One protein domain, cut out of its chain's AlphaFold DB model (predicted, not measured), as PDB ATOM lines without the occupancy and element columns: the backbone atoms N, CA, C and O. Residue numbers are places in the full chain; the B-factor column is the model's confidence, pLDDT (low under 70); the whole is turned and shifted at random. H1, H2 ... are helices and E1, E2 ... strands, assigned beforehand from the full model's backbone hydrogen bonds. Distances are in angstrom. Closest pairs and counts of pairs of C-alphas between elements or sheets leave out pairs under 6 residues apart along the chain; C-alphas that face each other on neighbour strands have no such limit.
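This is residues 131 to 226 of the 257 residues of an uncharacterized protein of Candidatus Aenigmarchaeota archaeon (UniProt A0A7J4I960). Little of this is regular: two small three-stranded sheets stand side by side among loops, with short helix H1 at one end of the first. The 96 printed residues hold E1 E2 E3 H1 E4 E5 E6, mostly strand, with 30 residues in named elements. Both sheets, E1-E3-E2 and E4-E6-E5, are antiparallel; the whole is compact, radius of gyration of the C-alphas 12.8 A, spanning 36 by 32 by 26 A.

Find E1, residues 137 to 140, from C-alpha 137 at (-52.437, -24.995, -19.537); then E2, 147 to 150, E3, 161 to 165, 12.7 A from first to last C-alpha, and H1, 167 to 171. Next come E4, 187 to 190, E5, 206 to 208, and E6, 220 to 224, 13.1 A, ending at (-42.794, -25.849, -18.839).

Between the antiparallel neighbours E1 and E3, N 138 and O 163 are within hydrogen-bond range at 2.9 A; in the hairpin E2 and E3, N 148 and O 164 are within that range at 3.0 A. H1, its O i to N i+4 pair within hydrogen-bond range, only grazes this sheet. Between the antiparallel neighbours E4 and E6, N 188 and O 222 are within hydrogen-bond range at 3.0 A; in the hairpin E5 and E6, N 207 and O 223 are within that range at 2.9 A. E1 and E6 are only just apart, closest C-alphas 8.4 A.

The printed part has no cut; links H1 to E4, E4 to E5 and E5 to E6 are long. Confidence is low, for instance, at residues 195 to 199.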
ATOM      1  N   CYS A 131     -53.754 -24.011 -23.843       76.25
ATOM      2  CA  CYS A 131     -55.147 -24.413 -23.679       76.25
ATOM      3  C   CYS A 131     -55.692 -23.935 -22.322       76.25
ATOM      4  O   CYS A 131     -54.931 -23.482 -21.463       76.25
ATOM      5  N   GLY A 132     -57.010 -24.029 -22.128       79.38
ATOM      6  CA  GLY A 132     -57.699 -23.487 -20.951       79.38
ATOM      7  C   GLY A 132     -58.335 -22.120 -21.203       79.38
ATOM      8  O   GLY A 132     -58.066 -21.481 -22.219       79.38
ATOM      9  N   ALA A 133     -59.199 -21.678 -20.284       70.56
ATOM     10  CA  ALA A 133     -59.951 -20.422 -20.415       70.56
ATOM     11  C   ALA A 133     -59.040 -19.191 -20.559       70.56
ATOM     12  O   ALA A 133     -59.345 -18.309 -21.354       70.56
ATOM     13  N   ASP A 134     -57.894 -19.206 -19.875       70.56
ATOM     14  CA  ASP A 134     -56.926 -18.104 -19.844       70.56
ATOM     15  C   ASP A 134     -55.536 -18.530 -20.354       70.56
ATOM     16  O   ASP A 134     -54.516 -18.006 -19.912       70.56
ATOM     17  N   ASN A 135     -55.465 -19.525 -21.252       68.44
ATOM     18  CA  ASN A 135     -54.194 -20.102 -21.732       68.44
ATOM     19  C   ASN A 135     -53.269 -20.596 -20.596       68.44
ATOM     20  O   ASN A 135     -52.043 -20.580 -20.704       68.44
ATOM     21  N   GLU A 136     -53.872 -21.032 -19.490       74.06
ATOM     22  CA  GLU A 136     -53.200 -21.441 -18.253       74.06
ATOM     23  C   GLU A 136     -52.604 -22.860 -18.299       74.06
ATOM     24  O   GLU A 136     -51.890 -23.270 -17.379       74.06
ATOM     25  N   GLY A 137     -52.903 -23.627 -19.351       75.75
ATOM     26  CA  GLY A 137     -52.437 -24.995 -19.537       75.75
ATOM     27  C   GLY A 137     -51.716 -25.222 -20.862       75.75
ATOM     28  O   GLY A 137     -51.713 -24.383 -21.763       75.75
ATOM     29  N   TRP A 138     -51.120 -26.409 -20.982       82.44
ATOM     30  CA  TRP A 138     -50.468 -26.883 -22.202       82.44
ATOM     31  C   TRP A 138     -51.035 -28.227 -22.642       82.44
ATOM     32  O   TRP A 138     -51.211 -29.129 -21.818       82.44
ATOM     33  N   CYS A 139     -51.238 -28.388 -23.948       79.12
ATOM     34  CA  CYS A 139     -51.661 -29.655 -24.529       79.12
ATOM     35  C   CYS A 139     -50.552 -30.704 -24.387       79.12
ATOM     36  O   CYS A 139     -49.405 -30.502 -24.807       79.12
ATOM     37  N   SER A 140     -50.898 -31.838 -23.779       80.25
ATOM     38  CA  SER A 140     -50.016 -32.984 -23.561       80.25
ATOM     39  C   SER A 140     -50.825 -34.274 -23.651       80.25
ATOM     40  O   SER A 140     -51.983 -34.311 -23.264       80.25
ATOM     41  N   ASN A 141     -50.215 -35.374 -24.092       78.94
ATOM     42  CA  ASN A 141     -50.894 -36.679 -24.136       78.94
ATOM     43  C   ASN A 141     -51.324 -37.183 -22.744       78.94
ATOM     44  O   ASN A 141     -52.180 -38.053 -22.635       78.94
ATOM     45  N   LYS A 142     -50.674 -36.697 -21.682       81.62
ATOM     46  CA  LYS A 142     -51.005 -37.018 -20.291       81.62
ATOM     47  C   LYS A 142     -50.528 -35.897 -19.371       81.62
ATOM     48  O   LYS A 142     -49.438 -35.348 -19.585       81.62
ATOM     49  N   CYS A 143     -51.306 -35.598 -18.333       83.19
ATOM     50  CA  CYS A 143     -50.858 -34.739 -17.243       83.19
ATOM     51  C   CYS A 143     -49.944 -35.536 -16.313       83.19
ATOM     52  O   CYS A 143     -50.297 -36.589 -15.785       83.19
ATOM     53  N   ASP A 144     -48.715 -35.057 -16.222       82.38
ATOM     54  CA  ASP A 144     -47.616 -35.680 -15.498       82.38
ATOM     55  C   ASP A 144     -47.520 -35.110 -14.072       82.38
ATOM     56  O   ASP A 144     -48.307 -34.244 -13.690       82.38
ATOM     57  N   VAL A 145     -46.552 -35.572 -13.281       85.19
ATOM     58  CA  VAL A 145     -46.421 -35.210 -11.863       85.19
ATOM     59  C   VAL A 145     -46.448 -33.691 -11.639       85.19
ATOM     60  O   VAL A 145     -45.706 -32.939 -12.278       85.19
ATOM     61  N   GLY A 146     -47.306 -33.251 -10.709       81.81
ATOM     62  CA  GLY A 146     -47.503 -31.843 -10.346       81.81
ATOM     63  C   GLY A 146     -48.488 -31.079 -11.235       81.81
ATOM     64  O   GLY A 146     -48.498 -29.848 -11.188       81.81
ATOM     65  N   ARG A 147     -49.279 -31.773 -12.066       85.44
ATOM     66  CA  ARG A 147     -50.197 -31.153 -13.031       85.44
ATOM     67  C   ARG A 147     -51.578 -31.778 -13.012       85.44
ATOM     68  O   ARG A 147     -51.706 -32.995 -12.942       85.44
ATOM     69  N   VAL A 148     -52.594 -30.945 -13.178       87.94
ATOM     70  CA  VAL A 148     -53.992 -31.371 -13.250       87.94
ATOM     71  C   VAL A 148     -54.552 -31.144 -14.644       87.94
ATOM     72  O   VAL A 148     -54.152 -30.216 -15.350       87.94
ATOM     73  N   GLU A 149     -55.461 -32.026 -15.038       89.75
ATOM     74  CA  GLU A 149     -56.226 -31.876 -16.267       89.75
ATOM     75  C   GLU A 149     -57.289 -30.791 -16.074       89.75
ATOM     76  O   GLU A 149     -58.020 -30.792 -15.082       89.75
ATOM     77  N   ILE A 150     -57.343 -29.854 -17.014       88.62
ATOM     78  CA  ILE A 150     -58.334 -28.779 -17.076       88.62
ATOM     79  C   ILE A 150     -59.089 -28.857 -18.404       88.62
ATOM     80  O   ILE A 150     -58.695 -29.584 -19.316       88.62
ATOM     81  N   ASN A 151     -60.180 -28.101 -18.524       85.69
ATOM     82  CA  ASN A 151     -60.918 -28.013 -19.779       85.69
ATOM     83  C   ASN A 151     -60.034 -27.379 -20.866       85.69
ATOM     84  O   ASN A 151     -59.442 -26.325 -20.645       85.69
ATOM     85  N   ASP A 152     -59.937 -28.023 -22.025       79.94
ATOM     86  CA  ASP A 152     -59.094 -27.583 -23.135       79.94
ATOM     87  C   ASP A 152     -59.758 -26.521 -24.024       79.94
ATOM     88  O   ASP A 152     -59.065 -25.888 -24.820       79.94
ATOM     89  N   ASN A 153     -61.075 -26.322 -23.888       77.44
ATOM     90  CA  ASN A 153     -61.906 -25.485 -24.756       77.44
ATOM     91  C   ASN A 153     -61.774 -25.824 -26.256       77.44
ATOM     92  O   ASN A 153     -61.993 -24.965 -27.108       77.44
ATOM     93  N   GLY A 154     -61.431 -27.074 -26.591       72.44
ATOM     94  CA  GLY A 154     -61.229 -27.527 -27.970       72.44
ATOM     95  C   GLY A 154     -59.896 -27.117 -28.609       72.44
ATOM     96  O   GLY A 154     -59.742 -27.276 -29.818       72.44
ATOM     97  N   ASN A 155     -58.934 -26.608 -27.830       75.25
ATOM     98  CA  ASN A 155     -57.615 -26.214 -28.345       75.25
ATOM     99  C   ASN A 155     -56.639 -27.396 -28.474       75.25
ATOM    100  O   ASN A 155     -55.683 -27.323 -29.249       75.25
ATOM    101  N   CYS A 156     -56.856 -28.483 -27.731       77.88
ATOM    102  CA  CYS A 156     -56.010 -29.668 -27.802       77.88
ATOM    103  C   CYS A 156     -56.546 -30.680 -28.821       77.88
ATOM    104  O   CYS A 156     -57.734 -30.732 -29.134       77.88
ATOM    105  N   TRP A 157     -55.657 -31.509 -29.376       79.38
ATOM    106  CA  TRP A 157     -56.087 -32.596 -30.257       79.38
ATOM    107  C   TRP A 157     -56.826 -33.676 -29.456       79.38
ATOM    108  O   TRP A 157     -56.590 -33.834 -28.267       79.38
ATOM    109  N   PHE A 158     -57.660 -34.489 -30.109       80.19
ATOM    110  CA  PHE A 158     -58.549 -35.449 -29.427       80.19
ATOM    111  C   PHE A 158     -57.858 -36.524 -28.562       80.19
ATOM    112  O   PHE A 158     -58.528 -37.226 -27.810       80.19
ATOM    113  N   TRP A 159     -56.541 -36.706 -28.693       80.31
ATOM    114  CA  TRP A 159     -55.734 -37.606 -27.853       80.31
ATOM    115  C   TRP A 159     -54.872 -36.869 -26.819       80.31
ATOM    116  O   TRP A 159     -54.038 -37.489 -26.157       80.31
ATOM    117  N   GLN A 160     -55.008 -35.549 -26.729       84.06
ATOM    118  CA  GLN A 160     -54.285 -34.688 -25.809       84.06
ATOM    119  C   GLN A 160     -55.246 -34.144 -24.756       84.06
ATOM    120  O   GLN A 160     -56.383 -33.794 -25.048       84.06
ATOM    121  N   SER A 161     -54.742 -34.031 -23.537       86.56
ATOM    122  CA  SER A 161     -55.388 -33.345 -22.430       86.56
ATOM    123  C   SER A 161     -54.751 -31.972 -22.245       86.56
ATOM    124  O   SER A 161     -53.542 -31.796 -22.448       86.56
ATOM    125  N   CYS A 162     -55.549 -31.001 -21.808       86.38
ATOM    126  CA  CYS A 162     -55.017 -29.722 -21.370       86.38
ATOM    127  C   CYS A 162     -54.502 -29.827 -19.936       86.38
ATOM    128  O   CYS A 162     -55.267 -30.101 -19.013       86.38
ATOM    129  N   CYS A 163     -53.202 -29.615 -19.738       85.75
ATOM    130  CA  CYS A 163     -52.563 -29.799 -18.441       85.75
ATOM    131  C   CYS A 163     -52.080 -28.474 -17.857       85.75
ATOM    132  O   CYS A 163     -51.189 -27.833 -18.421       85.75
ATOM    133  N   LYS A 164     -52.606 -28.123 -16.684       86.12
ATOM    134  CA  LYS A 164     -52.195 -26.963 -15.888       86.12
ATOM    135  C   LYS A 164     -51.215 -27.379 -14.799       86.12
ATOM    136  O   LYS A 164     -51.372 -28.431 -14.178       86.12
ATOM    137  N   GLU A 165     -50.201 -26.555 -14.554       80.81
ATOM    138  CA  GLU A 165     -49.315 -26.756 -13.410       80.81
ATOM    139  C   GLU A 165     -50.003 -26.282 -12.126       80.81
ATOM    140  O   GLU A 165     -50.171 -25.089 -11.898       80.81
ATOM    141  N   ASP A 166     -50.417 -27.237 -11.296       84.56
ATOM    142  CA  ASP A 166     -51.040 -26.981 -10.002       84.56
ATOM    143  C   ASP A 166     -50.626 -28.085  -9.029       84.56
ATOM    144  O   ASP A 166     -51.190 -29.178  -8.988       84.56
ATOM    145  N   LYS A 167     -49.590 -27.794  -8.242       83.56
ATOM    146  CA  LYS A 167     -49.002 -28.745  -7.290       83.56
ATOM    147  C   LYS A 167     -49.952 -29.047  -6.129       83.56
ATOM    148  O   LYS A 167     -49.864 -30.126  -5.550       83.56
ATOM    149  N   VAL A 168     -50.839 -28.109  -5.792       82.94
ATOM    150  CA  VAL A 168     -51.778 -28.235  -4.672       82.94
ATOM    151  C   VAL A 168     -52.954 -29.105  -5.091       82.94
ATOM    152  O   VAL A 168     -53.269 -30.075  -4.403       82.94
ATOM    153  N   ALA A 169     -53.550 -28.820  -6.250       83.94
ATOM    154  CA  ALA A 169     -54.613 -29.645  -6.809       83.94
ATOM    155  C   ALA A 169     -54.097 -31.031  -7.226       83.94
ATOM    156  O   ALA A 169     -54.784 -32.028  -7.035       83.94
ATOM    157  N   TYR A 170     -52.858 -31.134  -7.714       83.69
ATOM    158  CA  TYR A 170     -52.257 -32.437  -7.992       83.69
ATOM    159  C   TYR A 170     -52.016 -33.247  -6.720       83.69
ATOM    160  O   TYR A 170     -52.026 -34.461  -6.786       83.69
ATOM    161  N   ALA A 171     -51.800 -32.635  -5.553       81.50
ATOM    162  CA  ALA A 171     -51.612 -33.395  -4.317       81.50
ATOM    163  C   ALA A 171     -52.900 -34.103  -3.848       81.50
ATOM    164  O   ALA A 171     -52.809 -35.061  -3.081       81.50
ATOM    165  N   SER A 172     -54.078 -33.672  -4.317       80.56
ATOM    166  CA  SER A 172     -55.380 -34.219  -3.913       80.56
ATOM    167  C   SER A 172     -55.927 -35.330  -4.826       80.56
ATOM    168  O   SER A 172     -56.955 -35.924  -4.498       80.56
ATOM    169  N   THR A 173     -55.254 -35.675  -5.933       80.56
ATOM    170  CA  THR A 173     -55.647 -36.806  -6.799       80.56
ATOM    171  C   THR A 173     -55.329 -38.183  -6.168       80.56
ATOM    172  O   THR A 173     -54.559 -38.294  -5.223       80.56
ATOM    173  N   VAL A 174     -55.971 -39.273  -6.606       59.75
ATOM    174  CA  VAL A 174     -56.017 -40.540  -5.826       59.75
ATOM    175  C   VAL A 174     -54.745 -41.414  -5.951       59.75
ATOM    176  O   VAL A 174     -54.573 -42.347  -5.176       59.75
ATOM    177  N   ASN A 175     -53.814 -41.113  -6.869       62.66
ATOM    178  CA  ASN A 175     -52.621 -41.936  -7.151       62.66
ATOM    179  C   ASN A 175     -51.379 -41.079  -7.461       62.66
ATOM    180  O   ASN A 175     -50.808 -41.167  -8.549       62.66
ATOM    181  N   ASN A 176     -50.965 -40.224  -6.525       68.62
ATOM    182  CA  ASN A 176     -49.950 -39.212  -6.826       68.62
ATOM    183  C   ASN A 176     -48.568 -39.633  -6.359       68.62
ATOM    184  O   ASN A 176     -48.356 -39.979  -5.196       68.62
ATOM    185  N   TYR A 177     -47.596 -39.487  -7.250       76.38
ATOM    186  CA  TYR A 177     -46.203 -39.376  -6.846       76.38
ATOM    187  C   TYR A 177     -45.983 -38.085  -6.042       76.38
ATOM    188  O   TYR A 177     -46.614 -37.067  -6.346       76.38
ATOM    189  N   PRO A 178     -45.082 -38.089  -5.043       80.75
ATOM    190  CA  PRO A 178     -44.708 -36.867  -4.345       80.75
ATOM    191  C   PRO A 178     -44.131 -35.856  -5.342       80.75
ATOM    192  O   PRO A 178     -43.233 -36.172  -6.126       80.75
ATOM    193  N   VAL A 179     -44.656 -34.632  -5.310       84.19
ATOM    194  CA  VAL A 179     -44.173 -33.532  -6.149       84.19
ATOM    195  C   VAL A 179     -42.834 -33.058  -5.597       84.19
ATOM    196  O   VAL A 179     -42.778 -32.420  -4.548       84.19
ATOM    197  N   VAL A 180     -41.754 -33.356  -6.314       86.00
ATOM    198  CA  VAL A 180     -40.407 -32.867  -5.998       86.00
ATOM    199  C   VAL A 180     -40.062 -31.757  -6.979       86.00
ATOM    200  O   VAL A 180     -40.089 -31.963  -8.192       86.00
ATOM    201  N   THR A 181     -39.767 -30.564  -6.469       84.62
ATOM    202  CA  THR A 181     -39.292 -29.448  -7.295       84.62
ATOM    203  C   THR A 181     -37.813 -29.600  -7.610       84.62
ATOM    204  O   THR A 181     -37.045 -30.024  -6.751       84.62
ATOM    205  N   CYS A 182     -37.408 -29.205  -8.811       82.44
ATOM    206  CA  CYS A 182     -36.042 -29.372  -9.311       82.44
ATOM    207  C   CYS A 182     -35.607 -28.160 -10.151       82.44
ATOM    208  O   CYS A 182     -36.429 -27.286 -10.459       82.44
ATOM    209  N   GLY A 183     -34.310 -28.067 -10.464       75.38
ATOM    210  CA  GLY A 183     -33.756 -26.979 -11.279       75.38
ATOM    211  C   GLY A 183     -33.993 -25.588 -10.679       75.38
ATOM    212  O   GLY A 183     -34.429 -24.664 -11.368       75.38
ATOM    213  N   GLY A 184     -33.788 -25.455  -9.364       75.00
ATOM    214  CA  GLY A 184     -34.002 -24.196  -8.638       75.00
ATOM    215  C   GLY A 184     -35.472 -23.783  -8.491       75.00
ATOM    216  O   GLY A 184     -35.757 -22.601  -8.333       75.00
ATOM    217  N   GLY A 185     -36.411 -24.734  -8.574       74.12
ATOM    218  CA  GLY A 185     -37.854 -24.488  -8.425       74.12
ATOM    219  C   GLY A 185     -38.599 -24.236  -9.740       74.12
ATOM    220  O   GLY A 185     -39.822 -24.114  -9.724       74.12
ATOM    221  N   ARG A 186     -37.878 -24.212 -10.868       74.38
ATOM    222  CA  ARG A 186     -38.420 -23.982 -12.219       74.38
ATOM    223  C   ARG A 186     -39.128 -25.197 -12.815       74.38
ATOM    224  O   ARG A 186     -39.912 -25.053 -13.749       74.38
ATOM    225  N   GLY A 187     -38.827 -26.392 -12.307       81.88
ATOM    226  CA  GLY A 187     -39.379 -27.648 -12.801       81.88
ATOM    227  C   GLY A 187     -39.902 -28.561 -11.698       81.88
ATOM    228  O   GLY A 187     -39.781 -28.292 -10.497       81.88
ATOM    229  N   VAL A 188     -40.477 -29.678 -12.141       86.81
ATOM    230  CA  VAL A 188     -40.961 -30.770 -11.292       86.81
ATOM    231  C   VAL A 188     -40.387 -32.086 -11.801       86.81
ATOM    232  O   VAL A 188     -40.362 -32.327 -13.014       86.81
ATOM    233  N   CYS A 189     -39.944 -32.939 -10.877       85.94
ATOM    234  CA  CYS A 189     -39.482 -34.277 -11.202       85.94
ATOM    235  C   CYS A 189     -40.626 -35.102 -11.789       85.94
ATOM    236  O   CYS A 189     -41.700 -35.233 -11.206       85.94
ATOM    237  N   SER A 190     -40.367 -35.656 -12.960       85.12
ATOM    238  CA  SER A 190     -41.335 -36.258 -13.859       85.12
ATOM    239  C   SER A 190     -40.957 -37.707 -14.129       85.12
ATOM    240  O   SER A 190     -39.775 -38.065 -14.141       85.12
ATOM    241  N   GLU A 191     -41.962 -38.552 -14.365       84.00
ATOM    242  CA  GLU A 191     -41.725 -39.917 -14.845       84.00
ATOM    243  C   GLU A 191     -41.049 -39.912 -16.219       84.00
ATOM    244  O   GLU A 191     -40.268 -40.809 -16.542       84.00
ATOM    245  N   GLY A 192     -41.319 -38.888 -17.021       77.56
ATOM    246  CA  GLY A 192     -40.881 -38.786 -18.395       77.56
ATOM    247  C   GLY A 192     -41.606 -39.727 -19.338       77.56
ATOM    248  O   GLY A 192     -42.158 -40.763 -18.973       77.56
ATOM    249  N   VAL A 193     -41.566 -39.362 -20.608       77.75
ATOM    250  CA  VAL A 193     -42.046 -40.199 -21.697       77.75
ATOM    251  C   VAL A 193     -40.860 -40.995 -22.220       77.75
ATOM    252  O   VAL A 193     -39.747 -40.480 -22.323       77.75
ATOM    253  N   LYS A 194     -41.081 -42.272 -22.536       72.44
ATOM    254  CA  LYS A 194     -40.075 -43.124 -23.168       72.44
ATOM    255  C   LYS A 194     -40.419 -43.268 -24.653       72.44
ATOM    256  O   LYS A 194     -41.297 -44.070 -24.976       72.44
ATOM    257  N   PRO A 195     -39.766 -42.524 -25.566       66.12
ATOM    258  CA  PRO A 195     -39.869 -42.826 -26.985       66.12
ATOM    259  C   PRO A 195     -39.313 -44.232 -27.218       66.12
ATOM    260  O   PRO A 195     -38.386 -44.645 -26.518       66.12
ATOM    261  N   LEU A 196     -39.861 -44.950 -28.202       53.44
ATOM    262  CA  LEU A 196     -39.630 -46.381 -28.461       53.44
ATOM    263  C   LEU A 196     -38.155 -46.848 -28.424       53.44
ATOM    264  O   LEU A 196     -37.923 -48.029 -28.197       53.44
ATOM    265  N   PHE A 197     -37.162 -45.958 -28.559       51.31
ATOM    266  CA  PHE A 197     -35.732 -46.293 -28.513       51.31
ATOM    267  C   PHE A 197     -34.829 -45.242 -27.833       51.31
ATOM    268  O   PHE A 197     -33.625 -45.225 -28.076       51.31
ATOM    269  N   GLN A 198     -35.363 -44.348 -26.994       60.66
ATOM    270  CA  GLN A 198     -34.578 -43.245 -26.412       60.66
ATOM    271  C   GLN A 198     -34.596 -43.223 -24.878       60.66
ATOM    272  O   GLN A 198     -35.411 -43.883 -24.223       60.66
ATOM    273  N   ARG A 199     -33.653 -42.463 -24.299       68.62
ATOM    274  CA  ARG A 199     -33.688 -42.087 -22.878       68.62
ATOM    275  C   ARG A 199     -35.023 -41.397 -22.576       68.62
ATOM    276  O   ARG A 199     -35.623 -40.805 -23.468       68.62
ATOM    277  N   ARG A 200     -35.489 -41.503 -21.327       73.31
ATOM    278  CA  ARG A 200     -36.691 -40.786 -20.881       73.31
ATOM    279  C   ARG A 200     -36.486 -39.293 -21.134       73.31
ATOM    280  O   ARG A 200     -35.458 -38.752 -20.741       73.31
ATOM    281  N   THR A 201     -37.448 -38.669 -21.795       80.75
ATOM    282  CA  THR A 201     -37.478 -37.227 -22.042       80.75
ATOM    283  C   THR A 201     -38.716 -36.642 -21.396       80.75
ATOM    284  O   THR A 201     -39.673 -37.356 -21.089       80.75
ATOM    285  N   CYS A 202     -38.735 -35.330 -21.215       80.56
ATOM    286  CA  CYS A 202     -39.955 -34.667 -20.797       80.56
ATOM    287  C   CYS A 202     -41.075 -34.861 -21.829       80.56
ATOM    288  O   CYS A 202     -40.817 -35.076 -23.018       80.56
ATOM    289  N   ALA A 203     -42.324 -34.813 -21.359       74.75
ATOM    290  CA  ALA A 203     -43.496 -34.799 -22.229       74.75
ATOM    291  C   ALA A 203     -43.447 -33.615 -23.215       74.75
ATOM    292  O   ALA A 203     -42.667 -32.676 -23.037       74.75
ATOM    293  N   GLN A 204     -44.282 -33.655 -24.259       70.38
ATOM    294  CA  GLN A 204     -44.400 -32.543 -25.210       70.38
ATOM    295  C   GLN A 204     -44.600 -31.207 -24.471       70.38
ATOM    296  O   GLN A 204     -45.219 -31.155 -23.410       70.38
ATOM    297  N   ASN A 205     -44.030 -30.132 -25.025       68.06
ATOM    298  CA  ASN A 205     -44.078 -28.775 -24.458       68.06
ATOM    299  C   ASN A 205     -43.385 -28.614 -23.095       68.06
ATOM    300  O   ASN A 205     -43.679 -27.696 -22.327       68.06
ATOM    301  N   ARG A 206     -42.410 -29.482 -22.807       75.38
ATOM    302  CA  ARG A 206     -41.540 -29.388 -21.633       75.38
ATOM    303  C   ARG A 206     -40.071 -29.506 -22.018       75.38
ATOM    304  O   ARG A 206     -39.727 -30.058 -23.063       75.38
ATOM    305  N   LEU A 207     -39.214 -28.983 -21.153       76.31
ATOM    306  CA  LEU A 207     -37.763 -29.038 -21.288       76.31
ATOM    307  C   LEU A 207     -37.180 -29.830 -20.131       76.31
ATOM    308  O   LEU A 207     -37.628 -29.672 -18.995       76.31
ATOM    309  N   ASP A 208     -36.178 -30.646 -20.437       84.44
ATOM    310  CA  ASP A 208     -35.313 -31.219 -19.416       84.44
ATOM    311  C   ASP A 208     -34.342 -30.131 -18.957       84.44
ATOM    312  O   ASP A 208     -33.566 -29.616 -19.765       84.44
ATOM    313  N   ILE A 209     -34.442 -29.742 -17.687       79.44
ATOM    314  CA  ILE A 209     -33.621 -28.676 -17.100       79.44
ATOM    315  C   ILE A 209     -32.516 -29.214 -16.172       79.44
ATOM    316  O   ILE A 209     -31.843 -28.427 -15.508       79.44
ATOM    317  N   GLY A 210     -32.288 -30.535 -16.156       71.50
ATOM    318  CA  GLY A 210     -31.205 -31.191 -15.410       71.50
ATOM    319  C   GLY A 210     -31.673 -31.960 -14.168       71.50
ATOM    320  O   GLY A 210     -32.626 -31.587 -13.504       71.50
ATOM    321  N   THR A 211     -31.006 -33.069 -13.838       67.75
ATOM    322  CA  THR A 211     -31.598 -34.155 -13.030       67.75
ATOM    323  C   THR A 211     -31.116 -34.261 -11.577       67.75
ATOM    324  O   THR A 211     -31.339 -35.300 -10.962       67.75
ATOM    325  N   GLN A 212     -30.406 -33.273 -11.016       69.25
ATOM    326  CA  GLN A 212     -29.700 -33.460  -9.732       69.25
ATOM    327  C   GLN A 212     -30.625 -33.786  -8.545       69.25
ATOM    328  O   GLN A 212     -30.206 -34.501  -7.637       69.25
ATOM    329  N   GLU A 213     -31.876 -33.327  -8.563       77.75
ATOM    330  CA  GLU A 213     -32.848 -33.534  -7.480       77.75
ATOM    331  C   GLU A 213     -33.820 -34.704  -7.726       77.75
ATOM    332  O   GLU A 213     -34.565 -35.101  -6.830       77.75
ATOM    333  N   CYS A 214     -33.826 -35.267  -8.935       82.69
ATOM    334  CA  CYS A 214     -34.825 -36.236  -9.378       82.69
ATOM    335  C   CYS A 214     -34.334 -37.679  -9.212       82.69
ATOM    336  O   CYS A 214     -33.266 -38.049  -9.698       82.69
ATOM    337  N   THR A 215     -35.112 -38.518  -8.515       80.38
ATOM    338  CA  THR A 215     -34.713 -39.894  -8.166       80.38
ATOM    339  C   THR A 215     -35.859 -40.898  -8.315       80.38
ATOM    340  O   THR A 215     -37.039 -40.551  -8.325       80.38
ATOM    341  N   GLY A 216     -35.512 -42.183  -8.434       83.50
ATOM    342  CA  GLY A 216     -36.484 -43.277  -8.442       83.50
ATOM    343  C   GLY A 216     -37.434 -43.252  -9.645       83.50
ATOM    344  O   GLY A 216     -36.995 -43.313 -10.793       83.50
ATOM    345  N   ALA A 217     -38.743 -43.228  -9.370       80.19
ATOM    346  CA  ALA A 217     -39.799 -43.303 -10.385       80.19
ATOM    347  C   ALA A 217     -39.963 -42.011 -11.208       80.19
ATOM    348  O   ALA A 217     -40.494 -42.076 -12.317       80.19
ATOM    349  N   THR A 218     -39.454 -40.880 -10.711       85.06
ATOM    350  CA  THR A 218     -39.474 -39.569 -11.371       85.06
ATOM    351  C   THR A 218     -38.045 -39.095 -11.677       85.06
ATOM    352  O   THR A 218     -37.532 -38.202 -11.006       85.06
ATOM    353  N   PRO A 219     -37.337 -39.715 -12.644       83.00
ATOM    354  CA  PRO A 219     -35.892 -39.542 -12.807       83.00
ATOM    355  C   PRO A 219     -35.467 -38.274 -13.561       83.00
ATOM    356  O   PRO A 219     -34.272 -38.004 -13.640       83.00
ATOM    357  N   ILE A 220     -36.397 -37.524 -14.159       86.06
ATOM    358  CA  ILE A 220     -36.069 -36.364 -15.000       86.06
ATOM    359  C   ILE A 220     -36.693 -35.084 -14.456       86.06
ATOM    360  O   ILE A 220     -37.808 -35.119 -13.940       86.06
ATOM    361  N   CYS A 221     -36.003 -33.950 -14.584       86.06
ATOM    362  CA  CYS A 221     -36.547 -32.660 -14.171       86.06
ATOM    363  C   CYS A 221     -37.180 -31.951 -15.355       86.06
ATOM    364  O   CYS A 221     -36.482 -31.508 -16.265       86.06
ATOM    365  N   CYS A 222     -38.499 -31.809 -15.325       84.44
ATOM    366  CA  CYS A 222     -39.219 -31.224 -16.436       84.44
ATOM    367  C   CYS A 222     -39.821 -29.882 -16.058       84.44
ATOM    368  O   CYS A 222     -40.630 -29.782 -15.133       84.44
ATOM    369  N   ALA A 223     -39.498 -28.861 -16.838       81.44
ATOM    370  CA  ALA A 223     -40.099 -27.544 -16.713       81.44
ATOM    371  C   ALA A 223     -41.035 -27.260 -17.893       81.44
ATOM    372  O   ALA A 223     -40.830 -27.820 -18.978       81.44
ATOM    373  N   PRO A 224     -42.074 -26.428 -17.714       73.00
ATOM    374  CA  PRO A 224     -42.794 -25.849 -18.839       73.00
ATOM    375  C   PRO A 224     -41.810 -25.211 -19.815       73.00
ATOM    376  O   PRO A 224     -40.826 -24.591 -19.402       73.00
ATOM    377  N   LYS A 225     -42.078 -25.348 -21.111       70.44
ATOM    378  CA  LYS A 225     -41.264 -24.761 -22.176       70.44
ATOM    379  C   LYS A 225     -41.521 -23.251 -22.317       70.44
ATOM    380  O   LYS A 225     -41.838 -22.762 -23.392       70.44
ATOM    381  N   THR A 226     -41.398 -22.520 -21.213       66.50
ATOM    382  CA  THR A 226     -41.454 -21.054 -21.177       66.50
ATOM    383  C   THR A 226     -40.159 -20.459 -21.714       66.50
ATOM    384  O   THR A 226     -39.121 -21.123 -21.722       66.50
TER     385      THR A 226